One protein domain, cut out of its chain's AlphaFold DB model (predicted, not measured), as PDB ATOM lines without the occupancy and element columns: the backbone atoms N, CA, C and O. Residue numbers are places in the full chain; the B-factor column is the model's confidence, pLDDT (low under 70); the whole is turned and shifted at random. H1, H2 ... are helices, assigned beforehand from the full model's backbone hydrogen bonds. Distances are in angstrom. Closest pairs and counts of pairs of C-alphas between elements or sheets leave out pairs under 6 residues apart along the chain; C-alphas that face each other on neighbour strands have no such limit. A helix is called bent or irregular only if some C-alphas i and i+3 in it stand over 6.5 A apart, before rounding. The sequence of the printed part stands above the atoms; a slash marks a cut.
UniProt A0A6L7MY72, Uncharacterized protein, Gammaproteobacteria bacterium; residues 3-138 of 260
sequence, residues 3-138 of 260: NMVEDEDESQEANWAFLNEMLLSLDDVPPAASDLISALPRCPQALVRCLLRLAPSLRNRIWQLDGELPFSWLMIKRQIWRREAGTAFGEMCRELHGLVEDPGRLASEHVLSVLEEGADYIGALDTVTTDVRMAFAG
ATOM      1  N   ASN A   3      34.522  32.462 -53.927       50.88
ATOM      2  CA  ASN A   3      33.453  33.337 -54.438       50.88
ATOM      3  C   ASN A   3      32.069  32.676 -54.584       50.88
ATOM      4  O   ASN A   3      31.109  33.366 -54.868       50.88
ATOM      5  N   MET A   4      31.944  31.352 -54.442       50.22
ATOM      6  CA  MET A   4      30.663  30.664 -54.692       50.22
ATOM      7  C   MET A   4      29.725  30.652 -53.477       50.22
ATOM      8  O   MET A   4      28.536  30.421 -53.640       50.22
ATOM      9  N   VAL A   5      30.263  30.856 -52.270       50.59
ATOM     10  CA  VAL A   5      29.481  30.852 -51.020       50.59
ATOM     11  C   VAL A   5      28.892  32.240 -50.749       50.59
ATOM     12  O   VAL A   5      27.760  32.342 -50.298       50.59
ATOM     13  N   GLU A   6      29.628  33.302 -51.090       53.88
ATOM     14  CA  GLU A   6      29.177  34.690 -50.915       53.88
ATOM     15  C   GLU A   6      27.986  35.024 -51.839       53.88
ATOM     16  O   GLU A   6      27.009  35.612 -51.381       53.88
ATOM     17  N   ASP A   7      27.994  34.540 -53.089       56.16
ATOM     18  CA  ASP A   7      26.890  34.741 -54.047       56.16
ATOM     19  C   ASP A   7      25.582  34.017 -53.634       56.16
ATOM     20  O   ASP A   7      24.479  34.464 -53.967       56.16
ATOM     21  N   GLU A   8      25.672  32.890 -52.915       58.47
ATOM     22  CA  GLU A   8      24.495  32.153 -52.426       58.47
ATOM     23  C   GLU A   8      23.869  32.814 -51.188       58.47
ATOM     24  O   GLU A   8      22.638  32.851 -51.082       58.47
ATOM     25  N   ASP A   9      24.687  33.367 -50.290       60.50
ATOM     26  CA  ASP A   9      24.219  34.063 -49.087       60.50
ATOM     27  C   ASP A   9      23.543  35.405 -49.437       60.50
ATOM     28  O   ASP A   9      22.436  35.670 -48.956       60.50
ATOM     29  N   GLU A  10      24.111  36.199 -50.357       64.19
ATOM     30  CA  GLU A  10      23.497  37.461 -50.818       64.19
ATOM     31  C   GLU A  10      22.143  37.234 -51.518       64.19
ATOM     32  O   GLU A  10      21.172  37.969 -51.308       64.19
ATOM     33  N   SER A  11      22.038  36.169 -52.319       69.94
ATOM     34  CA  SER A  11      20.789  35.779 -52.984       69.94
ATOM     35  C   SER A  11      19.718  35.336 -51.981       69.94
ATOM     36  O   SER A  11      18.538  35.671 -52.122       69.94
ATOM     37  N   GLN A  12      20.103  34.607 -50.929       68.75
ATOM     38  CA  GLN A  12      19.172  34.228 -49.868       68.75
ATOM     39  C   GLN A  12      18.670  35.448 -49.094       68.75
ATOM     40  O   GLN A  12      17.462  35.558 -48.880       68.75
ATOM     41  N   GLU A  13      19.546  36.377 -48.715       71.50
ATOM     42  CA  GLU A  13      19.150  37.608 -48.021       71.50
ATOM     43  C   GLU A  13      18.181  38.463 -48.845       71.50
ATOM     44  O   GLU A  13      17.163  38.913 -48.312       71.50
ATOM     45  N   ALA A  14      18.418  38.609 -50.152       72.75
ATOM     46  CA  ALA A  14      17.507  39.316 -51.053       72.75
ATOM     47  C   ALA A  14      16.119  38.648 -51.129       72.75
ATOM     48  O   ALA A  14      15.091  39.328 -51.075       72.75
ATOM     49  N   ASN A  15      16.073  37.312 -51.187       75.50
ATOM     50  CA  ASN A  15      14.816  36.558 -51.173       75.50
ATOM     51  C   ASN A  15      14.044  36.733 -49.850       75.50
ATOM     52  O   ASN A  15      12.814  36.824 -49.860       75.50
ATOM     53  N   TRP A  16      14.745  36.814 -48.714       72.94
ATOM     54  CA  TRP A  16      14.125  37.066 -47.407       72.94
ATOM     55  C   TRP A  16      13.614  38.495 -47.262       72.94
ATOM     56  O   TRP A  16      12.515  38.694 -46.749       72.94
ATOM     57  N   ALA A  17      14.375  39.483 -47.733       74.50
ATOM     58  CA  ALA A  17      13.940  40.875 -47.741       74.50
ATOM     59  C   ALA A  17      12.642  41.040 -48.546       74.50
ATOM     60  O   ALA A  17      11.686  41.633 -48.047       74.50
ATOM     61  N   PHE A  18      12.574  40.420 -49.728       75.62
ATOM     62  CA  PHE A  18      11.368  40.399 -50.554       75.62
ATOM     63  C   PHE A  18      10.183  39.732 -49.844       75.62
ATOM     64  O   PHE A  18       9.080  40.277 -49.830       75.62
ATOM     65  N   LEU A  19      10.396  38.575 -49.208       75.50
ATOM     66  CA  LEU A  19       9.341  37.888 -48.462       75.50
ATOM     67  C   LEU A  19       8.813  38.741 -47.298       75.50
ATOM     68  O   LEU A  19       7.608  38.775 -47.063       75.50
ATOM     69  N   ASN A  20       9.697  39.451 -46.595       74.31
ATOM     70  CA  ASN A  20       9.324  40.332 -45.490       74.31
ATOM     71  C   ASN A  20       8.525  41.546 -45.976       74.31
ATOM     72  O   ASN A  20       7.485  41.861 -45.401       74.31
ATOM     73  N   GLU A  21       8.985  42.207 -47.040       76.69
ATOM     74  CA  GLU A  21       8.278  43.328 -47.670       76.69
ATOM     75  C   GLU A  21       6.893  42.903 -48.159       76.69
ATOM     76  O   GLU A  21       5.896  43.596 -47.953       76.69
ATOM     77  N   MET A  22       6.806  41.711 -48.735       76.06
ATOM     78  CA  MET A  22       5.548  41.133 -49.157       76.06
ATOM     79  C   MET A  22       4.626  40.840 -47.971       76.06
ATOM     80  O   MET A  22       3.459  41.205 -48.029       76.06
ATOM     81  N   LEU A  23       5.120  40.227 -46.888       74.81
ATOM     82  CA  LEU A  23       4.332  39.976 -45.673       74.81
ATOM     83  C   LEU A  23       3.820  41.274 -45.033       74.81
ATOM     84  O   LEU A  23       2.690  41.295 -44.559       74.81
ATOM     85  N   LEU A  24       4.613  42.350 -45.067       74.75
ATOM     86  CA  LEU A  24       4.193  43.695 -44.648       74.75
ATOM     87  C   LEU A  24       3.121  44.283 -45.571       74.75
ATOM     88  O   LEU A  24       2.179  44.914 -45.114       74.75
ATOM     89  N   SER A  25       3.235  44.046 -46.878       72.88
ATOM     90  CA  SER A  25       2.280  44.530 -47.886       72.88
ATOM     91  C   SER A  25       0.921  43.821 -47.831       72.88
ATOM     92  O   SER A  25       0.004  44.184 -48.567       72.88
ATOM     93  N   LEU A  26       0.801  42.787 -46.997       69.50
ATOM     94  CA  LEU A  26      -0.420  42.016 -46.782       69.50
ATOM     95  C   LEU A  26      -1.226  42.520 -45.578       69.50
ATOM     96  O   LEU A  26      -2.260  41.926 -45.259       69.50
ATOM     97  N   ASP A  27      -0.792  43.610 -44.938       68.12
ATOM     98  CA  ASP A  27      -1.636  44.353 -44.007       68.12
ATOM     99  C   ASP A  27      -2.952  44.734 -44.714       68.12
ATOM    100  O   ASP A  27      -2.967  45.180 -45.861       68.12
ATOM    101  N   ASP A  28      -4.074  44.454 -44.048       70.69
ATOM    102  CA  ASP A  28      -5.451  44.614 -44.546       70.69
ATOM    103  C   ASP A  28      -5.895  43.698 -45.705       70.69
ATOM    104  O   ASP A  28      -7.051  43.765 -46.137       70.69
ATOM    105  N   VAL A  29      -5.047  42.776 -46.177       71.38
ATOM    106  CA  VAL A  29      -5.429  41.779 -47.190       71.38
ATOM    107  C   VAL A  29      -5.795  40.450 -46.514       71.38
ATOM    108  O   VAL A  29      -4.972  39.864 -45.802       71.38
ATOM    109  N   PRO A  30      -7.007  39.903 -46.743       68.62
ATOM    110  CA  PRO A  30      -7.336  38.560 -46.283       68.62
ATOM    111  C   PRO A  30      -6.328  37.544 -46.856       68.62
ATOM    112  O   PRO A  30      -6.097  37.549 -48.062       68.62
ATOM    113  N   PRO A  31      -5.766  36.613 -46.070       67.00
ATOM    114  CA  PRO A  31      -4.823  35.601 -46.541       67.00
ATOM    115  C   PRO A  31      -5.358  34.733 -47.665       67.00
ATOM    116  O   PRO A  31      -4.596  34.290 -48.516       67.00
ATOM    117  N   ALA A  32      -6.676  34.540 -47.702       65.50
ATOM    118  CA  ALA A  32      -7.365  33.853 -48.787       65.50
ATOM    119  C   ALA A  32      -7.304  34.604 -50.132       65.50
ATOM    120  O   ALA A  32      -7.529  33.991 -51.170       65.50
ATOM    121  N   ALA A  33      -7.016  35.910 -50.128       63.69
ATOM    122  CA  ALA A  33      -6.868  36.730 -51.328       63.69
ATOM    123  C   ALA A  33      -5.431  36.741 -51.882       63.69
ATOM    124  O   ALA A  33      -5.216  37.240 -52.984       63.69
ATOM    125  N   SER A  34      -4.455  36.188 -51.152       68.75
ATOM    126  CA  SER A  34      -3.066  36.086 -51.599       68.75
ATOM    127  C   SER A  34      -2.683  34.628 -51.827       68.75
ATOM    128  O   SER A  34      -2.464  33.862 -50.882       68.75
ATOM    129  N   ASP A  35      -2.524  34.257 -53.099       69.31
ATOM    130  CA  ASP A  35      -2.045  32.929 -53.511       69.31
ATOM    131  C   ASP A  35      -0.722  32.563 -52.824       69.31
ATOM    132  O   ASP A  35      -0.465  31.399 -52.513       69.31
ATOM    133  N   LEU A  36       0.099  33.564 -52.518       67.06
ATOM    134  CA  LEU A  36       1.406  33.379 -51.914       67.06
ATOM    135  C   LEU A  36       1.321  33.054 -50.419       67.06
ATOM    136  O   LEU A  36       2.014  32.144 -49.960       67.06
ATOM    137  N   ILE A  37       0.401  33.684 -49.678       68.38
ATOM    138  CA  ILE A  37       0.123  33.280 -48.292       68.38
ATOM    139  C   ILE A  37      -0.455  31.856 -48.267       68.38
ATOM    140  O   ILE A  37      -0.058  31.041 -47.436       68.38
ATOM    141  N   SER A  38      -1.314  31.508 -49.232       68.56
ATOM    142  CA  SER A  38      -1.858  30.149 -49.358       68.56
ATOM    143  C   SER A  38      -0.792  29.081 -49.666       68.56
ATOM    144  O   SER A  38      -0.992  27.897 -49.379       68.56
ATOM    145  N   ALA A  39       0.358  29.494 -50.210       73.88
ATOM    146  CA  ALA A  39       1.487  28.622 -50.506       73.88
ATOM    147  C   ALA A  39       2.425  28.410 -49.304       73.88
ATOM    148  O   ALA A  39       3.058  27.356 -49.237       73.88
ATOM    149  N   LEU A  40       2.485  29.335 -48.335       73.38
ATOM    150  CA  LEU A  40       3.361  29.232 -47.152       73.38
ATOM    151  C   LEU A  40       3.209  27.911 -46.374       73.38
ATOM    152  O   LEU A  40       4.233  27.316 -46.026       73.38
ATOM    153  N   PRO A  41       1.995  27.365 -46.166       75.19
ATOM    154  CA  PRO A  41       1.819  26.039 -45.579       75.19
ATOM    155  C   PRO A  41       2.546  24.890 -46.278       75.19
ATOM    156  O   PRO A  41       2.835  23.873 -45.649       75.19
ATOM    157  N   ARG A  42       2.831  25.019 -47.580       81.00
ATOM    158  CA  ARG A  42       3.561  24.007 -48.361       81.00
ATOM    159  C   ARG A  42       5.065  24.045 -48.083       81.00
ATOM    160  O   ARG A  42       5.768  23.096 -48.420       81.00
ATOM    161  N   CYS A  43       5.543  25.109 -47.441       85.50
ATOM    162  CA  CYS A  43       6.938  25.336 -47.091       85.50
ATOM    163  C   CYS A  43       7.081  25.565 -45.573       85.50
ATOM    164  O   CYS A  43       7.514  26.641 -45.151       85.50
ATOM    165  N   PRO A  44       6.757  24.568 -44.724       87.62
ATOM    166  CA  PRO A  44       6.773  24.722 -43.265       87.62
ATOM    167  C   PRO A  44       8.138  25.160 -42.711       87.62
ATOM    168  O   PRO A  44       8.205  25.825 -41.685       87.62
ATOM    169  N   GLN A  45       9.232  24.829 -43.399       89.38
ATOM    170  CA  GLN A  45      10.582  25.287 -43.070       89.38
ATOM    171  C   GLN A  45      10.714  26.805 -43.187       89.38
ATOM    172  O   GLN A  45      11.175  27.458 -42.255       89.38
ATOM    173  N   ALA A  46      10.291  27.357 -44.326       84.81
ATOM    174  CA  ALA A  46      10.342  28.791 -44.567       84.81
ATOM    175  C   ALA A  46       9.446  29.526 -43.570       84.81
ATOM    176  O   ALA A  46       9.852  30.544 -43.027       84.81
ATOM    177  N   LEU A  47       8.278  28.959 -43.265       87.69
ATOM    178  CA  LEU A  47       7.334  29.506 -42.300       87.69
ATOM    179  C   LEU A  47       7.915  29.580 -40.871       87.69
ATOM    180  O   LEU A  47       7.846  30.632 -40.238       87.69
ATOM    181  N   VAL A  48       8.536  28.502 -40.372       91.62
ATOM    182  CA  VAL A  48       9.204  28.514 -39.055       91.62
ATOM    183  C   VAL A  48      10.399  29.468 -39.053       91.62
ATOM    184  O   VAL A  48      10.601  30.203 -38.089       91.62
ATOM    185  N   ARG A  49      11.179  29.507 -40.136       89.44
ATOM    186  CA  ARG A  49      12.308  30.436 -40.248       89.44
ATOM    187  C   ARG A  49      11.856  31.898 -40.269       89.44
ATOM    188  O   ARG A  49      12.484  32.717 -39.607       89.44
ATOM    189  N   CYS A  50      10.755  32.217 -40.958       86.88
ATOM    190  CA  CYS A  50      10.136  33.546 -40.929       86.88
ATOM    191  C   CYS A  50       9.844  33.962 -39.492       86.88
ATOM    192  O   CYS A  50      10.285  35.020 -39.058       86.88
ATOM    193  N   LEU A  51       9.145  33.111 -38.735       90.62
ATOM    194  CA  LEU A  51       8.805  33.402 -37.343       90.62
ATOM    195  C   LEU A  51      10.032  33.751 -36.505       90.62
ATOM    196  O   LEU A  51       9.992  34.702 -35.738       90.62
ATOM    197  N   LEU A  52      11.123  33.008 -36.665       91.69
ATOM    198  CA  LEU A  52      12.330  33.197 -35.863       91.69
ATOM    199  C   LEU A  52      13.162  34.423 -36.270       91.69
ATOM    200  O   LEU A  52      13.997  34.855 -35.484       91.69
ATOM    201  N   ARG A  53      12.953  34.979 -37.471       88.38
ATOM    202  CA  ARG A  53      13.716  36.130 -37.997       88.38
ATOM    203  C   ARG A  53      12.937  37.442 -37.995       88.38
ATOM    204  O   ARG A  53      13.535  38.512 -38.049       88.38
ATOM    205  N   LEU A  54      11.611  37.376 -37.993       85.75
ATOM    206  CA  LEU A  54      10.762  38.545 -38.172       85.75
ATOM    207  C   LEU A  54      10.599  39.380 -36.903       85.75
ATOM    208  O   LEU A  54      10.661  38.887 -35.774       85.75
ATOM    209  N   ALA A  55      10.314  40.665 -37.121       83.00
ATOM    210  CA  ALA A  55       9.955  41.596 -36.063       83.00
ATOM    211  C   ALA A  55       8.649  41.171 -35.355       83.00
ATOM    212  O   ALA A  55       7.761  40.610 -36.007       83.00
ATOM    213  N   PRO A  56       8.473  41.491 -34.057       84.00
ATOM    214  CA  PRO A  56       7.326  41.030 -33.264       84.00
ATOM    215  C   PRO A  56       5.945  41.322 -33.876       84.00
ATOM    216  O   PRO A  56       5.046  40.488 -33.797       84.00
ATOM    217  N   SER A  57       5.770  42.476 -34.531       79.25
ATOM    218  CA  SER A  57       4.506  42.847 -35.186       79.25
ATOM    219  C   SER A  57       4.106  41.865 -36.293       79.25
ATOM    220  O   SER A  57       2.961  41.423 -36.344       79.25
ATOM    221  N   LEU A  58       5.063  41.467 -37.134       82.31
ATOM    222  CA  LEU A  58       4.853  40.514 -38.223       82.31
ATOM    223  C   LEU A  58       4.677  39.079 -37.720       82.31
ATOM    224  O   LEU A  58       3.893  38.320 -38.291       82.31
ATOM    225  N   ARG A  59       5.360  38.700 -36.631       88.19
ATOM    226  CA  ARG A  59       5.212  37.363 -36.028       88.19
ATOM    227  C   ARG A  59       3.776  37.087 -35.607       88.19
ATOM    228  O   ARG A  59       3.242  36.031 -35.934       88.19
ATOM    229  N   ASN A  60       3.132  38.059 -34.957       84.50
ATOM    230  CA  ASN A  60       1.733  37.948 -34.544       84.50
ATOM    231  C   ASN A  60       0.804  37.660 -35.729       84.50
ATOM    232  O   ASN A  60      -0.067  36.795 -35.630       84.50
ATOM    233  N   ARG A  61       1.022  38.322 -36.872       81.56
ATOM    234  CA  ARG A  61       0.240  38.071 -38.087       81.56
ATOM    235  C   ARG A  61       0.447  36.653 -38.613       81.56
ATOM    236  O   ARG A  61      -0.515  35.996 -38.997       81.56
ATOM    237  N   ILE A  62       1.685  36.162 -38.599       84.94
ATOM    238  CA  ILE A  62       1.994  34.800 -39.041       84.94
ATOM    239  C   ILE A  62       1.325  33.762 -38.138       84.94
ATOM    240  O   ILE A  62       0.727  32.822 -38.655       84.94
ATOM    241  N   TRP A  63       1.355  33.939 -36.813       87.50
ATOM    242  CA  TRP A  63       0.667  33.032 -35.889       87.50
ATOM    243  C   TRP A  63      -0.833  32.924 -36.190       87.50
ATOM    244  O   TRP A  63      -1.381  31.818 -36.222       87.50
ATOM    245  N   GLN A  64      -1.474  34.052 -36.511       83.38
ATOM    246  CA  GLN A  64      -2.897  34.123 -36.861       83.38
ATOM    247  C   GLN A  64      -3.263  33.379 -38.153       83.38
ATOM    248  O   GLN A  64      -4.422  32.991 -38.317       83.38
ATOM    249  N   LEU A  65      -2.295  33.077 -39.030       82.69
ATOM    250  CA  LEU A  65      -2.552  32.290 -40.240       82.69
ATOM    251  C   LEU A  65      -3.137  30.902 -39.926       82.69
ATOM    252  O   LEU A  65      -3.812  30.336 -40.786       82.69
ATOM    253  N   ASP A  66      -2.947  30.375 -38.705       83.25
ATOM    254  CA  ASP A  66      -3.608  29.141 -38.255       83.25
ATOM    255  C   ASP A  66      -5.125  29.220 -38.419       83.25
ATOM    256  O   ASP A  66      -5.740  28.233 -38.785       83.25
ATOM    257  N   GLY A  67      -5.757  30.376 -38.208       80.00
ATOM    258  CA  GLY A  67      -7.202  30.532 -38.402       80.00
ATOM    259  C   GLY A  67      -7.609  30.652 -39.873       80.00
ATOM    260  O   GLY A  67      -8.708  30.251 -40.251       80.00
ATOM    261  N   GLU A  68      -6.715  31.171 -40.712       79.75
ATOM    262  CA  GLU A  68      -7.057  31.733 -42.025       79.75
ATOM    263  C   GLU A  68      -6.692  30.808 -43.196       79.75
ATOM    264  O   GLU A  68      -7.213  30.960 -44.299       79.75
ATOM    265  N   LEU A  69      -5.835  29.810 -42.968       80.69
ATOM    266  CA  LEU A  69      -5.304  28.934 -44.014       80.69
ATOM    267  C   LEU A  69      -5.562  27.449 -43.737       80.69
ATOM    268  O   LEU A  69      -5.660  27.044 -42.583       80.69
ATOM    269  N   PRO A  70      -5.599  26.573 -44.757       79.31
ATOM    270  CA  PRO A  70      -5.802  25.135 -44.574       79.31
ATOM    271  C   PRO A  70      -4.522  24.414 -44.097       79.31
ATOM    272  O   PRO A  70      -4.074  23.452 -44.715       79.31
ATOM    273  N   PHE A  71      -3.932  24.859 -42.982       84.44
ATOM    274  CA  PHE A  71      -2.813  24.204 -42.291       84.44
ATOM    275  C   PHE A  71      -2.999  24.238 -40.773       84.44
ATOM    276  O   PHE A  71      -3.943  24.856 -40.284       84.44
ATOM    277  N   SER A  72      -2.112  23.559 -40.044       84.81
ATOM    278  CA  SER A  72      -2.015  23.681 -38.591       84.81
ATOM    279  C   SER A  72      -0.560  23.623 -38.136       84.81
ATOM    280  O   SER A  72       0.192  22.734 -38.549       84.81
ATOM    281  N   TRP A  73      -0.172  24.537 -37.244       90.62
ATOM    282  CA  TRP A  73       1.157  24.543 -36.613       90.62
ATOM    283  C   TRP A  73       1.462  23.249 -35.855       90.62
ATOM    284  O   TRP A  73       2.605  22.794 -35.827       90.62
ATOM    285  N   LEU A  74       0.415  22.612 -35.322       88.06
ATOM    286  CA  LEU A  74       0.462  21.343 -34.592       88.06
ATOM    287  C   LEU A  74       0.747  20.129 -35.482       88.06
ATOM    288  O   LEU A  74       0.667  18.996 -35.021       88.06
ATOM    289  N   MET A  75       1.038  20.349 -36.764       88.69
ATOM    290  CA  MET A  75       1.395  19.300 -37.719       88.69
ATOM    291  C   MET A  75       2.755  19.553 -38.383       88.69
ATOM    292  O   MET A  75       3.194  18.756 -39.217       88.69
ATOM    293  N   ILE A  76       3.443  20.647 -38.030       91.44
ATOM    294  CA  ILE A  76       4.805  20.905 -38.502       91.44
ATOM    295  C   ILE A  76       5.756  19.901 -37.851       91.44
ATOM    296  O   ILE A  76       5.777  19.721 -36.633       91.44
ATOM    297  N   LYS A  77       6.591  19.263 -38.678       91.75
ATOM    298  CA  LYS A  77       7.556  18.254 -38.229       91.75
ATOM    299  C   LYS A  77       8.434  18.787 -37.099       91.75
ATOM    300  O   LYS A  77       9.066  19.833 -37.237       91.75
ATOM    301  N   ARG A  78       8.603  17.989 -36.043       91.81
ATOM    302  CA  ARG A  78       9.516  18.276 -34.921       91.81
ATOM    303  C   ARG A  78      10.928  18.635 -35.387       91.81
ATOM    304  O   ARG A  78      11.569  19.526 -34.839       91.81
ATOM    305  N   GLN A  79      11.422  17.934 -36.407       90.62
ATOM    306  CA  GLN A  79      12.759  18.173 -36.954       90.62
ATOM    307  C   GLN A  79      12.886  19.542 -37.629       90.62
ATOM    308  O   GLN A  79      13.965  20.121 -37.583       90.62
ATOM    309  N   ILE A  80      11.805  20.063 -38.218       93.38
ATOM    310  CA  ILE A  80      11.793  21.407 -38.805       93.38
ATOM    311  C   ILE A  80      11.949  22.431 -37.688       93.38
ATOM    312  O   ILE A  80      12.886  23.216 -37.737       93.38
ATOM    313  N   TRP A  81      11.129  22.351 -36.635       94.69
ATOM    314  CA  TRP A  81      11.252  23.235 -35.471       94.69
ATOM    315  C   TRP A  81      12.665  23.251 -34.891       94.69
ATOM    316  O   TRP A  81      13.261  24.312 -34.753       94.69
ATOM    317  N   ARG A  82      13.236  22.072 -34.615       93.06
ATOM    318  CA  ARG A  82      14.595  21.957 -34.066       93.06
ATOM    319  C   ARG A  82      15.660  22.532 -34.991       93.06
ATOM    320  O   ARG A  82      16.559  23.223 -34.524       93.06
ATOM    321  N   ARG A  83      15.586  22.215 -36.285       93.88
ATOM    322  CA  ARG A  83      16.585  22.661 -37.256       93.88
ATOM    323  C   ARG A  83      16.534  24.170 -37.431       93.88
ATOM    324  O   ARG A  83      17.568  24.804 -37.297       93.88
ATOM    325  N   GLU A  84      15.357  24.732 -37.687       95.12
ATOM    326  CA  GLU A  84      15.229  26.172 -37.919       95.12
ATOM    327  C   GLU A  84      15.520  26.977 -36.639       95.12
ATOM    328  O   GLU A  84      16.172  28.014 -36.724       95.12
ATOM    329  N   ALA A  85      15.156  26.470 -35.451       94.81
ATOM    330  CA  ALA A  85      15.573  27.052 -34.169       94.81
ATOM    331  C   ALA A  85      17.100  27.052 -34.000       94.81
ATOM    332  O   ALA A  85      17.675  28.053 -33.580       94.81
ATOM    333  N   GLY A  86      17.768  25.948 -34.356       93.19
ATOM    334  CA  GLY A  86      19.229  25.857 -34.345       93.19
ATOM    335  C   GLY A  86      19.897  26.787 -35.362       93.19
ATOM    336  O   GLY A  86      20.908  27.408 -35.043       93.19
ATOM    337  N   THR A  87      19.320  26.927 -36.560       93.38
ATOM    338  CA  THR A  87      19.783  27.880 -37.579       93.38
ATOM    339  C   THR A  87      19.677  29.315 -37.069       93.38
ATOM    340  O   THR A  87      20.685  30.013 -37.072       93.38
ATOM    341  N   ALA A  88      18.514  29.727 -36.554       93.19
ATOM    342  CA  ALA A  88      18.316  31.070 -36.003       93.19
ATOM    343  C   ALA A  88      19.250  31.354 -34.814       93.19
ATOM    344  O   ALA A  88      19.857  32.420 -34.736       93.19
ATOM    345  N   PHE A  89      19.428  30.374 -33.921       94.00
ATOM    346  CA  PHE A  89      20.390  30.457 -32.822       94.00
ATOM    347  C   PHE A  89      21.820  30.693 -33.332       94.00
ATOM    348  O   PHE A  89      22.518  31.575 -32.833       94.00
ATOM    349  N   GLY A  90      22.260  29.921 -34.330       91.50
ATOM    350  CA  GLY A  90      23.600  30.035 -34.902       91.50
ATOM    351  C   GLY A  90      23.826  31.341 -35.670       91.50
ATOM    352  O   GLY A  90      24.896  31.932 -35.550       91.50
ATOM    353  N   GLU A  91      22.832  31.810 -36.427       91.62
ATOM    354  CA  GLU A  91      22.832  33.127 -37.081       91.62
ATOM    355  C   GLU A  91      23.010  34.242 -36.043       91.62
ATOM    356  O   GLU A  91      23.985  34.992 -36.109       91.62
ATOM    357  N   MET A  92      22.170  34.261 -35.008       91.44
ATOM    358  CA  MET A  92      22.228  35.283 -33.966       91.44
ATOM    359  C   MET A  92      23.531  35.235 -33.155       91.44
ATOM    360  O   MET A  92      24.099  36.277 -32.839       91.44
ATOM    361  N   CYS A  93      24.066  34.045 -32.863       92.38
ATOM    362  CA  CYS A  93      25.376  33.921 -32.217       92.38
ATOM    363  C   CYS A  93      26.504  34.531 -33.058       92.38
ATOM    364  O   CYS A  93      27.422  35.115 -32.486       92.38
ATOM    365  N   ARG A  94      26.456  34.389 -34.393       93.56
ATOM    366  CA  ARG A  94      27.444  35.000 -35.295       93.56
ATOM    367  C   ARG A  94      27.321  36.518 -35.301       93.56
ATOM    368  O   ARG A  94      28.337  37.190 -35.184       93.56
ATOM    369  N   GLU A  95      26.101  37.042 -35.388       91.19
ATOM    370  CA  GLU A  95      25.840  38.488 -35.394       91.19
ATOM    371  C   GLU A  95      26.247  39.163 -34.078       91.19
ATOM    372  O   GLU A  95      26.801  40.258 -34.076       91.19
ATOM    373  N   LEU A  96      26.009  38.495 -32.948       91.62
ATOM    374  CA  LEU A  96      26.334  38.998 -31.614       91.62
ATOM    375  C   LEU A  96      27.799  38.762 -31.210       91.62
ATOM    376  O   LEU A  96      28.243  39.275 -30.176       91.62
ATOM    377  N   HIS A  97      28.566  37.993 -31.986       94.00
ATOM    378  CA  HIS A  97      29.947  37.659 -31.653       94.00
ATOM    379  C   HIS A  97      30.815  38.922 -31.548       94.00
ATOM    380  O   HIS A  97      30.931  39.701 -32.490       94.00
ATOM    381  N   GLY A  98      31.440  39.130 -30.385       92.88
ATOM    382  CA  GLY A  98      32.266  40.311 -30.114       92.88
ATOM    383  C   GLY A  98      31.486  41.580 -29.746       92.88
ATOM    384  O   GLY A  98      32.110  42.564 -29.355       92.88
ATOM    385  N   LEU A  99      30.147  41.561 -29.812       94.06
ATOM    386  CA  LEU A  99      29.283  42.660 -29.358       94.06
ATOM    387  C   LEU A  99      28.807  42.475 -27.912       94.06
ATOM    388  O   LEU A  99      28.545  43.456 -27.217       94.06
ATOM    389  N   VAL A 100      28.688  41.226 -27.458       94.88
ATOM    390  CA  VAL A 100      28.187  40.859 -26.125       94.88
ATOM    391  C   VAL A 100      29.039  39.752 -25.502       94.88
ATOM    392  O   VAL A 100      29.684  38.980 -26.208       94.88
ATOM    393  N   GLU A 101      29.028  39.668 -24.170       93.00
ATOM    394  CA  GLU A 101      29.821  38.694 -23.401       93.00
ATOM    395  C   GLU A 101      29.335  37.247 -23.591       93.00
ATOM    396  O   GLU A 101      30.149  36.334 -23.698       93.00
ATOM    397  N   ASP A 102      28.017  37.046 -23.700       93.38
ATOM    398  CA  ASP A 102      27.399  35.727 -23.888       93.38
ATOM    399  C   ASP A 102      26.354  35.742 -25.024       93.38
ATOM    400  O   ASP A 102      25.147  35.869 -24.778       93.38
ATOM    401  N   PRO A 103      26.808  35.638 -26.291       89.75
ATOM    402  CA  PRO A 103      25.930  35.553 -27.458       89.75
ATOM    403  C   PRO A 103      24.964  34.367 -27.394       89.75
ATOM    404  O   PRO A 103      23.824  34.475 -27.838       89.75
ATOM    405  N   GLY A 104      25.410  33.244 -26.816       89.69
ATOM    406  CA  GLY A 104      24.643  32.004 -26.736       89.69
ATOM    407  C   GLY A 104      23.414  32.155 -25.851       89.69
ATOM    408  O   GLY A 104      22.309  31.794 -26.260       89.69
ATOM    409  N   ARG A 105      23.571  32.754 -24.666       91.69
ATOM    410  CA  ARG A 105      22.437  33.029 -23.780       91.69
ATOM    411  C   ARG A 105      21.395  33.910 -24.467       91.69
ATOM    412  O   ARG A 105      20.240  33.497 -24.537       91.69
ATOM    413  N   LEU A 106      21.794  35.052 -25.037       90.38
ATOM    414  CA  LEU A 106      20.859  35.968 -25.709       90.38
ATOM    415  C   LEU A 106      20.176  35.333 -26.927       90.38
ATOM    416  O   LEU A 106      18.968  35.493 -27.098       90.38
ATOM    417  N   ALA A 107      20.913  34.565 -27.734       91.19
ATOM    418  CA  ALA A 107      20.340  33.844 -28.867       91.19
ATOM    419  C   ALA A 107      19.313  32.795 -28.417       91.19
ATOM    420  O   ALA A 107      18.234  32.685 -29.001       91.19
ATOM    421  N   SER A 108      19.616  32.044 -27.352       92.25
ATOM    422  CA  SER A 108      18.683  31.059 -26.799       92.25
ATOM    423  C   SER A 108      17.432  31.716 -26.207       92.25
ATOM    424  O   SER A 108      16.327  31.244 -26.462       92.25
ATOM    425  N   GLU A 109      17.587  32.831 -25.485       92.06
ATOM    426  CA  GLU A 109      16.482  33.608 -24.914       92.06
ATOM    427  C   GLU A 109      15.571  34.159 -26.008       92.06
ATOM    428  O   GLU A 109      14.353  34.037 -25.901       92.06
ATOM    429  N   HIS A 110      16.144  34.688 -27.093       92.19
ATOM    430  CA  HIS A 110      15.368  35.165 -28.231       92.19
ATOM    431  C   HIS A 110      14.546  34.041 -28.866       92.19
ATOM    432  O   HIS A 110      13.328  34.160 -28.979       92.19
ATOM    433  N   VAL A 111      15.188  32.931 -29.247       94.06
ATOM    434  CA  VAL A 111      14.497  31.805 -29.898       94.06
ATOM    435  C   VAL A 111      13.393  31.247 -29.000       94.06
ATOM    436  O   VAL A 111      12.288  30.992 -29.476       94.06
ATOM    437  N   LEU A 112      13.664  31.074 -27.703       93.62
ATOM    438  CA  LEU A 112      12.666  30.576 -26.759       93.62
ATOM    439  C   LEU A 112      11.516  31.564 -26.573       93.62
ATOM    440  O   LEU A 112      10.371  31.126 -26.592       93.62
ATOM    441  N   SER A 113      11.793  32.867 -26.497       93.31
ATOM    442  CA  SER A 113      10.759  33.900 -26.408       93.31
ATOM    443  C   SER A 113       9.809  33.864 -27.609       93.31
ATOM    444  O   SER A 113       8.602  33.956 -27.416       93.31
ATOM    445  N   VAL A 114      10.309  33.654 -28.835       92.81
ATOM    446  CA  VAL A 114       9.445  33.513 -30.026       92.81
ATOM    447  C   VAL A 114       8.549  32.275 -29.946       92.81
ATOM    448  O   VAL A 114       7.385  32.316 -30.342       92.81
ATOM    449  N   LEU A 115       9.079  31.154 -29.455       93.62
ATOM    450  CA  LEU A 115       8.298  29.922 -29.310       93.62
ATOM    451  C   LEU A 115       7.279  30.021 -28.165       93.62
ATOM    452  O   LEU A 115       6.191  29.459 -28.266       93.62
ATOM    453  N   GLU A 116       7.614  30.739 -27.094       92.12
ATOM    454  CA  GLU A 116       6.709  31.055 -25.986       92.12
ATOM    455  C   GLU A 116       5.557  31.952 -26.452       92.12
ATOM    456  O   GLU A 116       4.409  31.620 -26.173       92.12
ATOM    457  N   GLU A 117       5.827  32.978 -27.272       91.06
ATOM    458  CA  GLU A 117       4.776  33.763 -27.943       91.06
ATOM    459  C   GLU A 117       3.822  32.849 -28.728       91.06
ATOM    460  O   GLU A 117       2.605  32.955 -28.610       91.06
ATOM    461  N   GLY A 118       4.360  31.902 -29.506       87.69
ATOM    462  CA  GLY A 118       3.548  30.935 -30.249       87.69
ATOM    463  C   GLY A 118       2.685  30.038 -29.354       87.69
ATOM    464  O   GLY A 118       1.561  29.702 -29.731       87.69
ATOM    465  N   ALA A 119       3.176  29.671 -28.167       88.00
ATOM    466  CA  ALA A 119       2.433  28.866 -27.199       88.00
ATOM    467  C   ALA A 119       1.219  29.607 -26.612       88.00
ATOM    468  O   ALA A 119       0.215  28.960 -26.316       88.00
ATOM    469  N   ASP A 120       1.265  30.939 -26.525       86.88
ATOM    470  CA  ASP A 120       0.117  31.752 -26.106       86.88
ATOM    471  C   ASP A 120      -1.004  31.756 -27.162       86.88
ATOM    472  O   ASP A 120      -2.188  31.744 -26.821       86.88
ATOM    473  N   TYR A 121      -0.656  31.709 -28.453       85.06
ATOM    474  CA  TYR A 121      -1.636  31.567 -29.540       85.06
ATOM    475  C   TYR A 121      -2.134  30.125 -29.689       85.06
ATOM    476  O   TYR A 121      -3.295  29.862 -30.031       85.06
ATOM    477  N   ILE A 122      -1.237  29.165 -29.477       85.50
ATOM    478  CA  ILE A 122      -1.461  27.755 -29.761       85.50
ATOM    479  C   ILE A 122      -0.954  26.948 -28.576       85.50
ATOM    480  O   ILE A 122       0.193  26.513 -28.570       85.50
ATOM    481  N   GLY A 123      -1.831  26.718 -27.594       80.94
ATOM    482  CA  GLY A 123      -1.478  26.115 -26.304       80.94
ATOM    483  C   GLY A 123      -0.595  24.868 -26.398       80.94
ATOM    484  O   GLY A 123       0.337  24.715 -25.615       80.94
ATOM    485  N   ALA A 124      -0.813  23.999 -27.386       83.12
ATOM    486  CA  ALA A 124      -0.008  22.799 -27.619       83.12
ATOM    487  C   ALA A 124       1.446  23.029 -28.116       83.12
ATOM    488  O   ALA A 124       2.238  22.079 -28.114       83.12
ATOM    489  N   LEU A 125       1.834  24.243 -28.534       86.50
ATOM    490  CA  LEU A 125       3.208  24.569 -28.953       86.50
ATOM    491  C   LEU A 125       4.204  24.659 -27.790       86.50
ATOM    492  O   LEU A 125       5.407  24.564 -28.025       86.50
ATOM    493  N   ASP A 126       3.741  24.721 -26.541       87.25
ATOM    494  CA  ASP A 126       4.601  24.603 -25.355       87.25
ATOM    495  C   ASP A 126       5.469  23.324 -25.372       87.25
ATOM    496  O   ASP A 126       6.591  23.298 -24.852       87.25
ATOM    497  N   THR A 127       4.981  22.265 -26.028       87.19
ATOM    498  CA  THR A 127       5.745  21.041 -26.288       87.19
ATOM    499  C   THR A 127       6.960  21.264 -27.167       87.19
ATOM    500  O   THR A 127       8.022  20.701 -26.891       87.19
ATOM    501  N   VAL A 128       6.823  22.086 -28.207       88.75
ATOM    502  CA  VAL A 128       7.908  22.451 -29.115       88.75
ATOM    503  C   VAL A 128       8.919  23.302 -28.362       88.75
ATOM    504  O   VAL A 128      10.107  22.993 -28.404       88.75
ATOM    505  N   THR A 129       8.456  24.297 -27.601       91.69
ATOM    506  CA  THR A 129       9.310  25.140 -26.750       91.69
ATOM    507  C   THR A 129      10.130  24.292 -25.784       91.69
ATOM    508  O   THR A 129      11.350  24.437 -25.700       91.69
ATOM    509  N   THR A 130       9.483  23.352 -25.090       88.56
ATOM    510  CA  THR A 130      10.153  22.432 -24.163       88.56
ATOM    511  C   THR A 130      11.174  21.560 -24.892       88.56
ATOM    512  O   THR A 130      12.305  21.414 -24.435       88.56
ATOM    513  N   ASP A 131      10.813  21.001 -26.046       87.69
ATOM    514  CA  ASP A 131      11.694  20.127 -26.818       87.69
ATOM    515  C   ASP A 131      12.920  20.860 -27.397       87.69
ATOM    516  O   ASP A 131      14.019  20.299 -27.398       87.69
ATOM    517  N   VAL A 132      12.756  22.110 -27.842       89.44
ATOM    518  CA  VAL A 132      13.848  22.984 -28.302       89.44
ATOM    519  C   VAL A 132      14.736  23.403 -27.133       89.44
ATOM    520  O   VAL A 132      15.957  23.290 -27.231       89.44
ATOM    521  N   ARG A 133      14.151  23.790 -25.992       91.50
ATOM    522  CA  ARG A 133      14.903  24.123 -24.772       91.50
ATOM    523  C   ARG A 133      15.801  22.968 -24.335       91.50
ATOM    524  O   ARG A 133      16.977  23.174 -24.046       91.50
ATOM    525  N   MET A 134      15.272  21.743 -24.341       86.56
ATOM    526  CA  MET A 134      16.060  20.551 -24.019       86.56
ATOM    527  C   MET A 134      17.176  20.303 -25.038       86.56
ATOM    528  O   MET A 134      18.276  19.926 -24.639       86.56
ATOM    529  N   ALA A 135      16.932  20.560 -26.327       86.06
ATOM    530  CA  ALA A 135      17.963  20.450 -27.355       86.06
ATOM    531  C   ALA A 135      19.113  21.449 -27.131       86.06
ATOM    532  O   ALA A 135      20.272  21.055 -27.232       86.06
ATOM    533  N   PHE A 136      18.816  22.699 -26.764       85.75
ATOM    534  CA  PHE A 136      19.840  23.696 -26.423       85.75
ATOM    535  C   PHE A 136      20.607  23.353 -25.143       85.75
ATOM    536  O   PHE A 136      21.812  23.571 -25.076       85.75
ATOM    537  N   ALA A 137      19.943  22.752 -24.153       85.12
ATOM    538  CA  ALA A 137      20.581  22.294 -22.919       85.12
ATOM    539  C   ALA A 137      21.366  20.971 -23.067       85.12
ATOM    540  O   ALA A 137      21.922  20.482 -22.084       85.12
ATOM    541  N   GLY A 138      21.380  20.347 -24.254       76.81
ATOM    542  CA  GLY A 138      22.015  19.040 -24.480       76.81
ATOM    543  C   GLY A 138      21.321  17.869 -23.768       76.81
ATOM    544  O   GLY A 138      21.935  16.826 -23.555       76.81
TER     545      GLY A 138
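This is residues 3 to 138 of the 260 residues of an uncharacterized protein of Gammaproteobacteria bacterium (UniProt A0A6L7MY72). A group of packed helices has the short helix H3 at its middle, with H5 and H6 packed on it and H7 covering H5 and H6. The long helix H1 lies on the other side of H3 from H6 and H7, and its residues 3 to 15 stick out as a free arm. The hairpin partner H4 folds back beside H3, while the small H2 meets H3 at a corner. The printed part has 136 residues with seven named helices, H1 to H7 in chain order, and no named strand: the class is all helix. It is compact, with a radius of gyration of the C-alphas of 15.4 A and spans of 45 by 40 by 24 A.

H1, residues 3 to 24, begins at C-alpha 3 (33.453, 33.337, -54.438) and is 32.5 A long. H2 is residues 35 to 42, only just irregular, with C-alphas 38 and 41 6.7 A apart. H3 is residues 44 to 53, and H4 is residues 56 to 68, 19.2 A long. H5, residues 78 to 96, is 26.9 A long and begins at C-alpha 78 (9.516, 18.276, -34.921). H6, residues 103 to 121, is 27.9 A long. H7, residues 123 to 136, is 21.5 A long and ends at C-alpha 136 (19.840, 23.696, -26.423).

H3 and H6 are the hubs, touching four helices each. H3, H4, H5 and H6 form an up-and-down bundle, each running against the one before it. H3 touches residues 80 to 88 of H5 at a shallow tilt of 31 degrees, the same way; the closest C-alphas, Arg 49 and Glu 84, are 5.7 A apart. H3 and H4 form a hairpin and only just touch, with 3 pairs of C-alphas within 8 A, the closest being Leu 51 and Arg 59 at 5.5 A. H2 and H3 only just touch, with 3 such pairs, and only at the corner, closest at the C-alphas of Leu 40 and Leu 47, 6.3 A. H6 and H7 form a hairpin at a shallow tilt of 15 degrees, closest at the C-alphas of Ala 119 and Leu 125, 4.7 A. H5 touches H7 with residues 78 to 85 alone, closest at the C-alphas of Arg 82 and Val 132, 5.9 A. H1 touches no helix but is near H3, with 9 pairs of C-alphas within 10 A. Every O i to N i+4 pair is within hydrogen-bond range in H3, H5 and H6; the counts are 16 of 18 in H1, 2 of 4 in H2, 5 of 9 in H4 and 8 of 10 in H7.

The C-alphas farthest apart, Ala 33 and Glu 101, are 46.2 A apart. The printed part has no cut and no long link. Mean pLDDT of the printed part is 82.8; residues 3 to 12, 26 to 27 and 30 to 38 are under 70.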